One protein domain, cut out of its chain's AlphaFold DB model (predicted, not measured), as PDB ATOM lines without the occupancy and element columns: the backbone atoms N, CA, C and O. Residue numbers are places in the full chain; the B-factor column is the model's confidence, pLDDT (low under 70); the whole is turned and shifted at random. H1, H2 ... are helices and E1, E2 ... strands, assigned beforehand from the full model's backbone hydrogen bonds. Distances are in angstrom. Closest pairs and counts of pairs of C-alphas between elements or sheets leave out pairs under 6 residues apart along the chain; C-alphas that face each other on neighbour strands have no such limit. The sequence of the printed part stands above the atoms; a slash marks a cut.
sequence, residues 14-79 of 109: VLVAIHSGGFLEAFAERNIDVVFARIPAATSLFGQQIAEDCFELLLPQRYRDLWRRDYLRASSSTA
ATOM      1  N   VAL A  14    -107.444 -32.888 156.257       81.56
ATOM      2  CA  VAL A  14    -106.970 -32.750 157.636       81.56
ATOM      3  C   VAL A  14    -108.178 -32.486 158.520       81.56
ATOM      4  O   VAL A  14    -108.963 -31.582 158.238       81.56
ATOM      5  N   LEU A  15    -108.326 -33.270 159.583       81.50
ATOM      6  CA  LEU A  15    -109.261 -32.977 160.665       81.50
ATOM      7  C   LEU A  15    -108.461 -32.433 161.844       81.50
ATOM      8  O   LEU A  15    -107.511 -33.079 162.274       81.50
ATOM      9  N   VAL A  16    -108.859 -31.281 162.378       85.38
ATOM     10  CA  VAL A  16    -108.315 -30.742 163.629       85.38
ATOM     11  C   VAL A  16    -109.399 -30.816 164.695       85.38
ATOM     12  O   VAL A  16    -110.482 -30.263 164.511       85.38
ATOM     13  N   ALA A  17    -109.114 -31.505 165.796       82.44
ATOM     14  CA  ALA A  17    -109.973 -31.590 166.966       82.44
ATOM     15  C   ALA A  17    -109.437 -30.685 168.078       82.44
ATOM     16  O   ALA A  17    -108.233 -30.641 168.341       82.44
ATOM     17  N   ILE A  18    -110.349 -29.968 168.731       83.12
ATOM     18  CA  ILE A  18    -110.055 -29.135 169.894       83.12
ATOM     19  C   ILE A  18    -110.761 -29.754 171.077       83.12
ATOM     20  O   ILE A  18    -111.987 -29.854 171.106       83.12
ATOM     21  N   HIS A  19    -109.972 -30.184 172.044       81.94
ATOM     22  CA  HIS A  19    -110.482 -30.856 173.223       81.94
ATOM     23  C   HIS A  19    -110.791 -29.845 174.327       81.94
ATOM     24  O   HIS A  19    -110.194 -28.769 174.390       81.94
ATOM     25  N   SER A  20    -111.698 -30.195 175.241       73.50
ATOM     26  CA  SER A  20    -112.133 -29.316 176.342       73.50
ATOM     27  C   SER A  20    -110.994 -28.880 177.275       73.50
ATOM     28  O   SER A  20    -111.084 -27.829 177.903       73.50
ATOM     29  N   GLY A  21    -109.900 -29.648 177.328       75.69
ATOM     30  CA  GLY A  21    -108.674 -29.306 178.056       75.69
ATOM     31  C   GLY A  21    -107.744 -28.319 177.338       75.69
ATOM     32  O   GLY A  21    -106.660 -28.043 177.841       75.69
ATOM     33  N   GLY A  22    -108.121 -27.807 176.161       70.50
ATOM     34  CA  GLY A  22    -107.332 -26.837 175.398       70.50
ATOM     35  C   GLY A  22    -106.185 -27.432 174.577       70.50
ATOM     36  O   GLY A  22    -105.371 -26.676 174.048       70.50
ATOM     37  N   PHE A  23    -106.112 -28.762 174.447       82.62
ATOM     38  CA  PHE A  23    -105.165 -29.417 173.545       82.62
ATOM     39  C   PHE A  23    -105.764 -29.604 172.146       82.62
ATOM     40  O   PHE A  23    -106.975 -29.766 171.978       82.62
ATOM     41  N   LEU A  24    -104.885 -29.550 171.146       87.25
ATOM     42  CA  LEU A  24    -105.214 -29.682 169.732       87.25
ATOM     43  C   LEU A  24    -104.685 -31.014 169.212       87.25
ATOM     44  O   LEU A  24    -103.572 -31.414 169.549       87.25
ATOM     45  N   GLU A  25    -105.468 -31.673 168.368       88.25
ATOM     46  CA  GLU A  25    -105.098 -32.937 167.736       88.25
ATOM     47  C   GLU A  25    -105.411 -32.879 166.240       88.25
ATOM     48  O   GLU A  25    -106.442 -32.337 165.846       88.25
ATOM     49  N   ALA A  26    -104.516 -33.399 165.398       89.50
ATOM     50  CA  ALA A  26    -104.669 -33.378 163.946       89.50
ATOM     51  C   ALA A  26    -104.622 -34.795 163.380       89.50
ATOM     52  O   ALA A  26    -103.712 -35.565 163.684       89.50
ATOM     53  N   PHE A  27    -105.578 -35.106 162.511       86.69
ATOM     54  CA  PHE A  27    -105.717 -36.395 161.844       86.69
ATOM     55  C   PHE A  27    -105.550 -36.219 160.334       86.69
ATOM     56  O   PHE A  27    -106.137 -35.316 159.732       86.69
ATOM     57  N   ALA A  28    -104.758 -37.103 159.732       86.44
ATOM     58  CA  ALA A  28    -104.321 -37.046 158.342       86.44
ATOM     59  C   ALA A  28    -104.079 -38.460 157.791       86.44
ATOM     60  O   ALA A  28    -103.691 -39.345 158.551       86.44
ATOM     61  N   GLU A  29    -104.259 -38.677 156.480       81.12
ATOM     62  CA  GLU A  29    -103.978 -39.986 155.862       81.12
ATOM     63  C   GLU A  29    -102.473 -40.315 155.897       81.12
ATOM     64  O   GLU A  29    -102.096 -41.290 156.546       81.12
ATOM     65  N   ARG A  30    -101.606 -39.540 155.215       81.44
ATOM     66  CA  ARG A  30    -100.127 -39.673 155.218       81.44
ATOM     67  C   ARG A  30     -99.449 -38.371 154.774       81.44
ATOM     68  O   ARG A  30    -100.068 -37.583 154.073       81.44
ATOM     69  N   ASN A  31     -98.161 -38.213 155.097       77.50
ATOM     70  CA  ASN A  31     -97.265 -37.167 154.564       77.50
ATOM     71  C   ASN A  31     -97.734 -35.715 154.768       77.50
ATOM     72  O   ASN A  31     -97.416 -34.849 153.957       77.50
ATOM     73  N   ILE A  32     -98.466 -35.439 155.848       81.06
ATOM     74  CA  ILE A  32     -98.893 -34.079 156.184       81.06
ATOM     75  C   ILE A  32     -97.958 -33.516 157.250       81.06
ATOM     76  O   ILE A  32     -97.767 -34.129 158.299       81.06
ATOM     77  N   ASP A  33     -97.380 -32.348 156.972       81.19
ATOM     78  CA  ASP A  33     -96.637 -31.560 157.951       81.19
ATOM     79  C   ASP A  33     -97.614 -30.634 158.693       81.19
ATOM     80  O   ASP A  33     -98.333 -29.852 158.066       81.19
ATOM     81  N   VAL A  34     -97.676 -30.740 160.022       83.94
ATOM     82  CA  VAL A  34     -98.656 -30.031 160.856       83.94
ATOM     83  C   VAL A  34     -97.932 -29.127 161.844       83.94
ATOM     84  O   VAL A  34     -97.060 -29.573 162.586       83.94
ATOM     85  N   VAL A  35     -98.344 -27.859 161.902       85.31
ATOM     86  CA  VAL A  35     -97.926 -26.913 162.938       85.31
ATOM     87  C   VAL A  35     -99.152 -26.385 163.674       85.31
ATOM     88  O   VAL A  35    -100.067 -25.828 163.069       85.31
ATOM     89  N   PHE A  36     -99.170 -26.553 164.994       85.31
ATOM     90  CA  PHE A  36    -100.133 -25.877 165.850       85.31
ATOM     91  C   PHE A  36     -99.526 -24.571 166.332       85.31
ATOM     92  O   PHE A  36     -98.504 -24.564 167.016       85.31
ATOM     93  N   ALA A  37    -100.159 -23.462 165.978       82.25
ATOM     94  CA  ALA A  37     -99.732 -22.147 166.408       82.25
ATOM     95  C   ALA A  37    -100.963 -21.338 166.824       82.25
ATOM     96  O   ALA A  37    -102.031 -21.443 166.219       82.25
ATOM     97  N   ARG A  38    -100.827 -20.567 167.903       78.94
ATOM     98  CA  ARG A  38    -101.926 -19.809 168.502       78.94
ATOM     99  C   ARG A  38    -101.737 -18.330 168.211       78.94
ATOM    100  O   ARG A  38    -100.735 -17.750 168.615       78.94
ATOM    101  N   ILE A  39    -102.726 -17.725 167.565       80.62
ATOM    102  CA  ILE A  39    -102.815 -16.270 167.446       80.62
ATOM    103  C   ILE A  39    -103.421 -15.747 168.754       80.62
ATOM    104  O   ILE A  39    -104.448 -16.279 169.195       80.62
ATOM    105  N   PRO A  40    -102.800 -14.763 169.423       74.19
ATOM    106  CA  PRO A  40    -103.396 -14.124 170.588       74.19
ATOM    107  C   PRO A  40    -104.791 -13.576 170.268       74.19
ATOM    108  O   PRO A  40    -105.008 -12.977 169.218       74.19
ATOM    109  N   ALA A  41    -105.742 -13.766 171.182       77.69
ATOM    110  CA  ALA A  41    -107.066 -13.179 171.030       77.69
ATOM    111  C   ALA A  41    -106.992 -11.664 171.267       77.69
ATOM    112  O   ALA A  41    -106.405 -11.217 172.253       77.69
ATOM    113  N   ALA A  42    -107.622 -10.888 170.388       79.44
ATOM    114  CA  ALA A  42    -107.739  -9.442 170.518       79.44
ATOM    115  C   ALA A  42    -109.195  -8.995 170.345       79.44
ATOM    116  O   ALA A  42    -109.926  -9.498 169.488       79.44
ATOM    117  N   THR A  43    -109.608  -8.035 171.174       81.19
ATOM    118  CA  THR A  43    -110.982  -7.512 171.239       81.19
ATOM    119  C   THR A  43    -111.232  -6.333 170.299       81.19
ATOM    120  O   THR A  43    -112.379  -5.938 170.111       81.19
ATOM    121  N   SER A  44    -110.182  -5.769 169.699       86.25
ATOM    122  CA  SER A  44    -110.271  -4.679 168.727       86.25
ATOM    123  C   SER A  44    -109.714  -5.110 167.375       86.25
ATOM    124  O   SER A  44    -108.802  -5.933 167.309       86.25
ATOM    125  N   LEU A  45    -110.224  -4.506 166.299       79.12
ATOM    126  CA  LEU A  45    -109.744  -4.755 164.936       79.12
ATOM    127  C   LEU A  45    -108.233  -4.492 164.816       79.12
ATOM    128  O   LEU A  45    -107.490  -5.308 164.281       79.12
ATOM    129  N   PHE A  46    -107.767  -3.379 165.388       84.50
ATOM    130  CA  PHE A  46    -106.346  -3.031 165.402       84.50
ATOM    131  C   PHE A  46    -105.505  -4.056 166.176       84.50
ATOM    132  O   PHE A  46    -104.432  -4.449 165.726       84.50
ATOM    133  N   GLY A  47    -106.007  -4.544 167.315       78.12
ATOM    134  CA  GLY A  47    -105.336  -5.591 168.082       78.12
ATOM    135  C   GLY A  47    -105.285  -6.928 167.340       78.12
ATOM    136  O   GLY A  47    -104.276  -7.620 167.418       78.12
ATOM    137  N   GLN A  48    -106.339  -7.280 166.597       79.50
ATOM    138  CA  GLN A  48    -106.362  -8.483 165.757       79.50
ATOM    139  C   GLN A  48    -105.308  -8.394 164.659       79.50
ATOM    140  O   GLN A  48    -104.569  -9.348 164.444       79.50
ATOM    141  N   GLN A  49    -105.175  -7.225 164.032       83.00
ATOM    142  CA  GLN A  49    -104.173  -7.000 163.000       83.00
ATOM    143  C   GLN A  49    -102.745  -7.131 163.542       83.00
ATOM    144  O   GLN A  49    -101.945  -7.862 162.968       83.00
ATOM    145  N   ILE A  50    -102.454  -6.528 164.701       85.12
ATOM    146  CA  ILE A  50    -101.160  -6.710 165.381       85.12
ATOM    147  C   ILE A  50    -100.920  -8.186 165.721       85.12
ATOM    148  O   ILE A  50     -99.819  -8.691 165.521       85.12
ATOM    149  N   ALA A  51    -101.933  -8.889 166.234       82.19
ATOM    150  CA  ALA A  51    -101.805 -10.297 166.594       82.19
ATOM    151  C   ALA A  51    -101.484 -11.176 165.374       82.19
ATOM    152  O   ALA A  51    -100.647 -12.074 165.477       82.19
ATOM    153  N   GLU A  52    -102.100 -10.900 164.221       84.31
ATOM    154  CA  GLU A  52    -101.792 -11.572 162.955       84.31
ATOM    155  C   GLU A  52    -100.377 -11.263 162.453       84.31
ATOM    156  O   GLU A  52     -99.660 -12.183 162.056       84.31
ATOM    157  N   ASP A  53     -99.960  -9.998 162.496       85.94
ATOM    158  CA  ASP A  53     -98.638  -9.581 162.019       85.94
ATOM    159  C   ASP A  53     -97.527 -10.183 162.910       85.94
ATOM    160  O   ASP A  53     -96.524 -10.706 162.421       85.94
ATOM    161  N   CYS A  54     -97.728 -10.209 164.234       85.00
ATOM    162  CA  CYS A  54     -96.836 -10.905 165.163       85.00
ATOM    163  C   CYS A  54     -96.789 -12.412 164.894       85.00
ATOM    164  O   CYS A  54     -95.717 -13.017 164.937       85.00
ATOM    165  N   PHE A  55     -97.938 -13.030 164.619       85.94
ATOM    166  CA  PHE A  55     -98.007 -14.453 164.314       85.94
ATOM    167  C   PHE A  55     -97.216 -14.810 163.053       85.94
ATOM    168  O   PHE A  55     -96.459 -15.779 163.064       85.94
ATOM    169  N   GLU A  56     -97.327 -14.004 161.995       85.19
ATOM    170  CA  GLU A  56     -96.571 -14.196 160.754       85.19
ATOM    171  C   GLU A  56     -95.053 -14.188 160.991       85.19
ATOM    172  O   GLU A  56     -94.326 -15.039 160.465       85.19
ATOM    173  N   LEU A  57     -94.570 -13.267 161.830       84.69
ATOM    174  CA  LEU A  57     -93.152 -13.171 162.188       84.69
ATOM    175  C   LEU A  57     -92.664 -14.395 162.973       84.69
ATOM    176  O   LEU A  57     -91.541 -14.857 162.755       84.69
ATOM    177  N   LEU A  58     -93.506 -14.926 163.861       84.62
ATOM    178  CA  LEU A  58     -93.198 -16.082 164.707       84.62
ATOM    179  C   LEU A  58     -93.340 -17.423 163.975       84.62
ATOM    180  O   LEU A  58     -92.814 -18.436 164.441       84.62
ATOM    181  N   LEU A  59     -94.028 -17.450 162.833       85.31
ATOM    182  CA  LEU A  59     -94.263 -18.676 162.087       85.31
ATOM    183  C   LEU A  59     -92.952 -19.203 161.467       85.31
ATOM    184  O   LEU A  59     -92.212 -18.429 160.838       85.31
ATOM    185  N   PRO A  60     -92.653 -20.517 161.581       86.12
ATOM    186  CA  PRO A  60     -91.467 -21.090 160.960       86.12
ATOM    187  C   PRO A  60     -91.474 -20.864 159.449       86.12
ATOM    188  O   PRO A  60     -92.511 -20.976 158.795       86.12
ATOM    189  N   GLN A  61     -90.293 -20.594 158.885       84.12
ATOM    190  CA  GLN A  61     -90.147 -20.131 157.503       84.12
ATOM    191  C   GLN A  61     -90.841 -21.041 156.478       84.12
ATOM    192  O   GLN A  61     -91.469 -20.538 155.553       84.12
ATOM    193  N   ARG A  62     -90.821 -22.365 156.695       83.25
ATOM    194  CA  ARG A  62     -91.462 -23.358 155.816       83.25
ATOM    195  C   ARG A  62     -92.995 -23.281 155.747       83.25
ATOM    196  O   ARG A  62     -93.565 -23.802 154.800       83.25
ATOM    197  N   TYR A  63     -93.660 -22.644 156.716       83.31
ATOM    198  CA  TYR A  63     -95.121 -22.473 156.721       83.31
ATOM    199  C   TYR A  63     -95.560 -21.046 156.363       83.31
ATOM    200  O   TYR A  63     -96.754 -20.811 156.194       83.31
ATOM    201  N   ARG A  64     -94.631 -20.089 156.223       82.62
ATOM    202  CA  ARG A  64     -94.971 -18.690 155.891       82.62
ATOM    203  C   ARG A  64     -95.697 -18.567 154.558       82.62
ATOM    204  O   ARG A  64     -96.632 -17.784 154.445       82.62
ATOM    205  N   ASP A  65     -95.340 -19.401 153.584       78.00
ATOM    206  CA  ASP A  65     -96.026 -19.422 152.294       78.00
ATOM    207  C   ASP A  65     -97.475 -19.920 152.393       78.00
ATOM    208  O   ASP A  65     -98.315 -19.457 151.632       78.00
ATOM    209  N   LEU A  66     -97.809 -20.780 153.363       74.56
ATOM    210  CA  LEU A  66     -99.200 -21.188 153.613       74.56
ATOM    211  C   LEU A  66    -100.009 -20.085 154.301       74.56
ATOM    212  O   LEU A  66    -101.220 -19.992 154.112       74.56
ATOM    213  N   TRP A  67     -99.349 -19.244 155.099       75.69
ATOM    214  CA  TRP A  67     -99.998 -18.181 155.857       75.69
ATOM    215  C   TRP A  67    -100.375 -16.958 155.012       75.69
ATOM    216  O   TRP A  67    -101.040 -16.078 155.539       75.69
ATOM    217  N   ARG A  68    -100.036 -16.836 153.718       70.69
ATOM    218  CA  ARG A  68    -100.341 -15.578 152.993       70.69
ATOM    219  C   ARG A  68    -101.838 -15.237 153.027       70.69
ATOM    220  O   ARG A  68    -102.689 -16.106 152.824       70.69
ATOM    221  N   ARG A  69    -102.152 -13.962 153.300       61.75
ATOM    222  CA  ARG A  69    -103.530 -13.435 153.426       61.75
ATOM    223  C   ARG A  69    -104.392 -13.685 152.180       61.75
ATOM    224  O   ARG A  69    -105.602 -13.803 152.319       61.75
ATOM    225  N   ASP A  70    -103.769 -13.854 151.016       62.09
ATOM    226  CA  ASP A  70    -104.464 -14.038 149.735       62.09
ATOM    227  C   ASP A  70    -104.878 -15.494 149.444       62.09
ATOM    228  O   ASP A  70    -105.574 -15.755 148.460       62.09
ATOM    229  N   TYR A  71    -104.465 -16.466 150.267       65.88
ATOM    230  CA  TYR A  71    -104.921 -17.846 150.109       65.88
ATOM    231  C   TYR A  71    -106.321 -18.044 150.688       65.88
ATOM    232  O   TYR A  71    -106.714 -17.436 151.681       65.88
ATOM    233  N   LEU A  72    -107.073 -18.964 150.080       57.03
ATOM    234  CA  LEU A  72    -108.358 -19.419 150.600       57.03
ATOM    235  C   LEU A  72    -108.145 -20.079 151.969       57.03
ATOM    236  O   LEU A  72    -107.627 -21.193 152.062       57.03
ATOM    237  N   ARG A  73    -108.549 -19.380 153.029       65.75
ATOM    238  CA  ARG A  73    -108.488 -19.868 154.408       65.75
ATOM    239  C   ARG A  73    -109.848 -20.430 154.806       65.75
ATOM    240  O   ARG A  73    -110.850 -19.719 154.775       65.75
ATOM    241  N   ALA A  74    -109.883 -21.690 155.228       60.31
ATOM    242  CA  ALA A  74    -110.998 -22.187 156.021       60.31
ATOM    243  C   ALA A  74    -110.765 -21.737 157.469       60.31
ATOM    244  O   ALA A  74    -109.794 -22.157 158.094       60.31
ATOM    245  N   SER A  75    -111.618 -20.852 157.981       63.09
ATOM    246  CA  SER A  75    -111.601 -20.435 159.384       63.09
ATOM    247  C   SER A  75    -112.863 -20.929 160.084       63.09
ATOM    248  O   SER A  75    -113.928 -21.029 159.476       63.09
ATOM    249  N   SER A  76    -112.731 -21.287 161.356       59.25
ATOM    250  CA  SER A  76    -113.848 -21.645 162.224       59.25
ATOM    251  C   SER A  76    -113.598 -21.045 163.602       59.25
ATOM    252  O   SER A  76    -112.451 -20.957 164.046       59.25
ATOM    253  N   SER A  77    -114.662 -20.583 164.252       57.97
ATOM    254  CA  SER A  77    -114.596 -20.040 165.606       57.97
ATOM    255  C   SER A  77    -114.741 -21.167 166.623       57.97
ATOM    256  O   SER A  77    -115.534 -22.086 166.441       57.97
ATOM    257  N   THR A  78    -113.982 -21.075 167.709       57.47
ATOM    258  CA  THR A  78    -113.918 -22.078 168.784       57.47
ATOM    259  C   THR A  78    -114.571 -21.539 170.050       57.47
ATOM    260  O   THR A  78    -114.107 -21.769 171.167       57.47
ATOM    261  N   ALA A  79    -115.646 -20.764 169.869       57.16
ATOM    262  CA  ALA A  79    -116.464 -20.309 170.979       57.16
ATOM    263  C   ALA A  79    -116.936 -21.526 171.800       57.16
ATOM    264  O   ALA A  79    -117.168 -22.595 171.221       57.16
TER     265      ALA A  79
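What this domain is: This is residues 14 to 79 of the 109 residues of an uncharacterized protein of Lacipirellula limnantheis (UniProt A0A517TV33). A two-strand hairpin, E1 and E2, makes one end of an open model; a long unnamed stretch, residues 29 to 44, crosses from it to the other end, where helix H1 begins and the short helix H2 follows. After H2 a tail without a named element runs on to Ala 79, and its residues 70 to 77 stick out free. The printed part has 66 residues with two named strands and two named helices, in the order E1, E2, H1, H2, and the sheet, of order E1 - E2, is antiparallel. The class is mixed, helices and strands, with under half of the residues in named elements. The whole is only just loose, close to compact, with a radius of gyration of the C-alphas of 13.3 A and spans of 38 by 30 by 20 A.

Where its parts are: Find C-alpha 14 at (-106.970, -32.750, 157.636); from there strand E1, residues 14 to 18, runs 13.1 A. Strand E2, residues 24 to 28, comes next and covers 13.6 A. Pass along residues 29 to 44 to C-alpha 45 at (-109.744, -4.755, 164.936), where helix H1, residues 45 to 58, begins; it is 20.1 A long. Helix H2, residues 61 to 64, measures 5.3 A and ends at C-alpha 64, at (-94.971, -18.690, 155.891).

How they stand to each other: Begin with E1 and E2, a hairpin of antiparallel neighbour strands whose directions stand at 161 degrees, joined by a tight link of 5 residues. Look at C-alphas 16 and 26, which face each other at 4.5 A. On the backbone, N 17 and O 25 are 2.8 A apart and N 27 and O 15 are 2.8 A apart, both within hydrogen-bond range. A long link of 16 residues leads from E2 to H1. E1 is apart from H1 and from H2, and E2 is apart from H2. Go on through the tight link of 2 residues from H1 to H2: these helices are close but not clearly touching, and their closest C-alphas, those of Glu 56 and Arg 64, are 6.8 A apart. In H1 every O i to N i+4 pair is within hydrogen-bond range, while H2 is too short for such a pair.

The domain as a whole: The two C-alphas farthest apart are those of Arg 30 and Ser 44, at 38.9 A. The printed part runs from 14 to 79 with no cut, and its first and last C-alphas are 20.6 A apart. Residues 70 to 77 stand free; the body without them spans 38 by 30 by 15 A. The mean pLDDT of the printed part is 78.4, and you will find the values under 70 in residues 69 to 79.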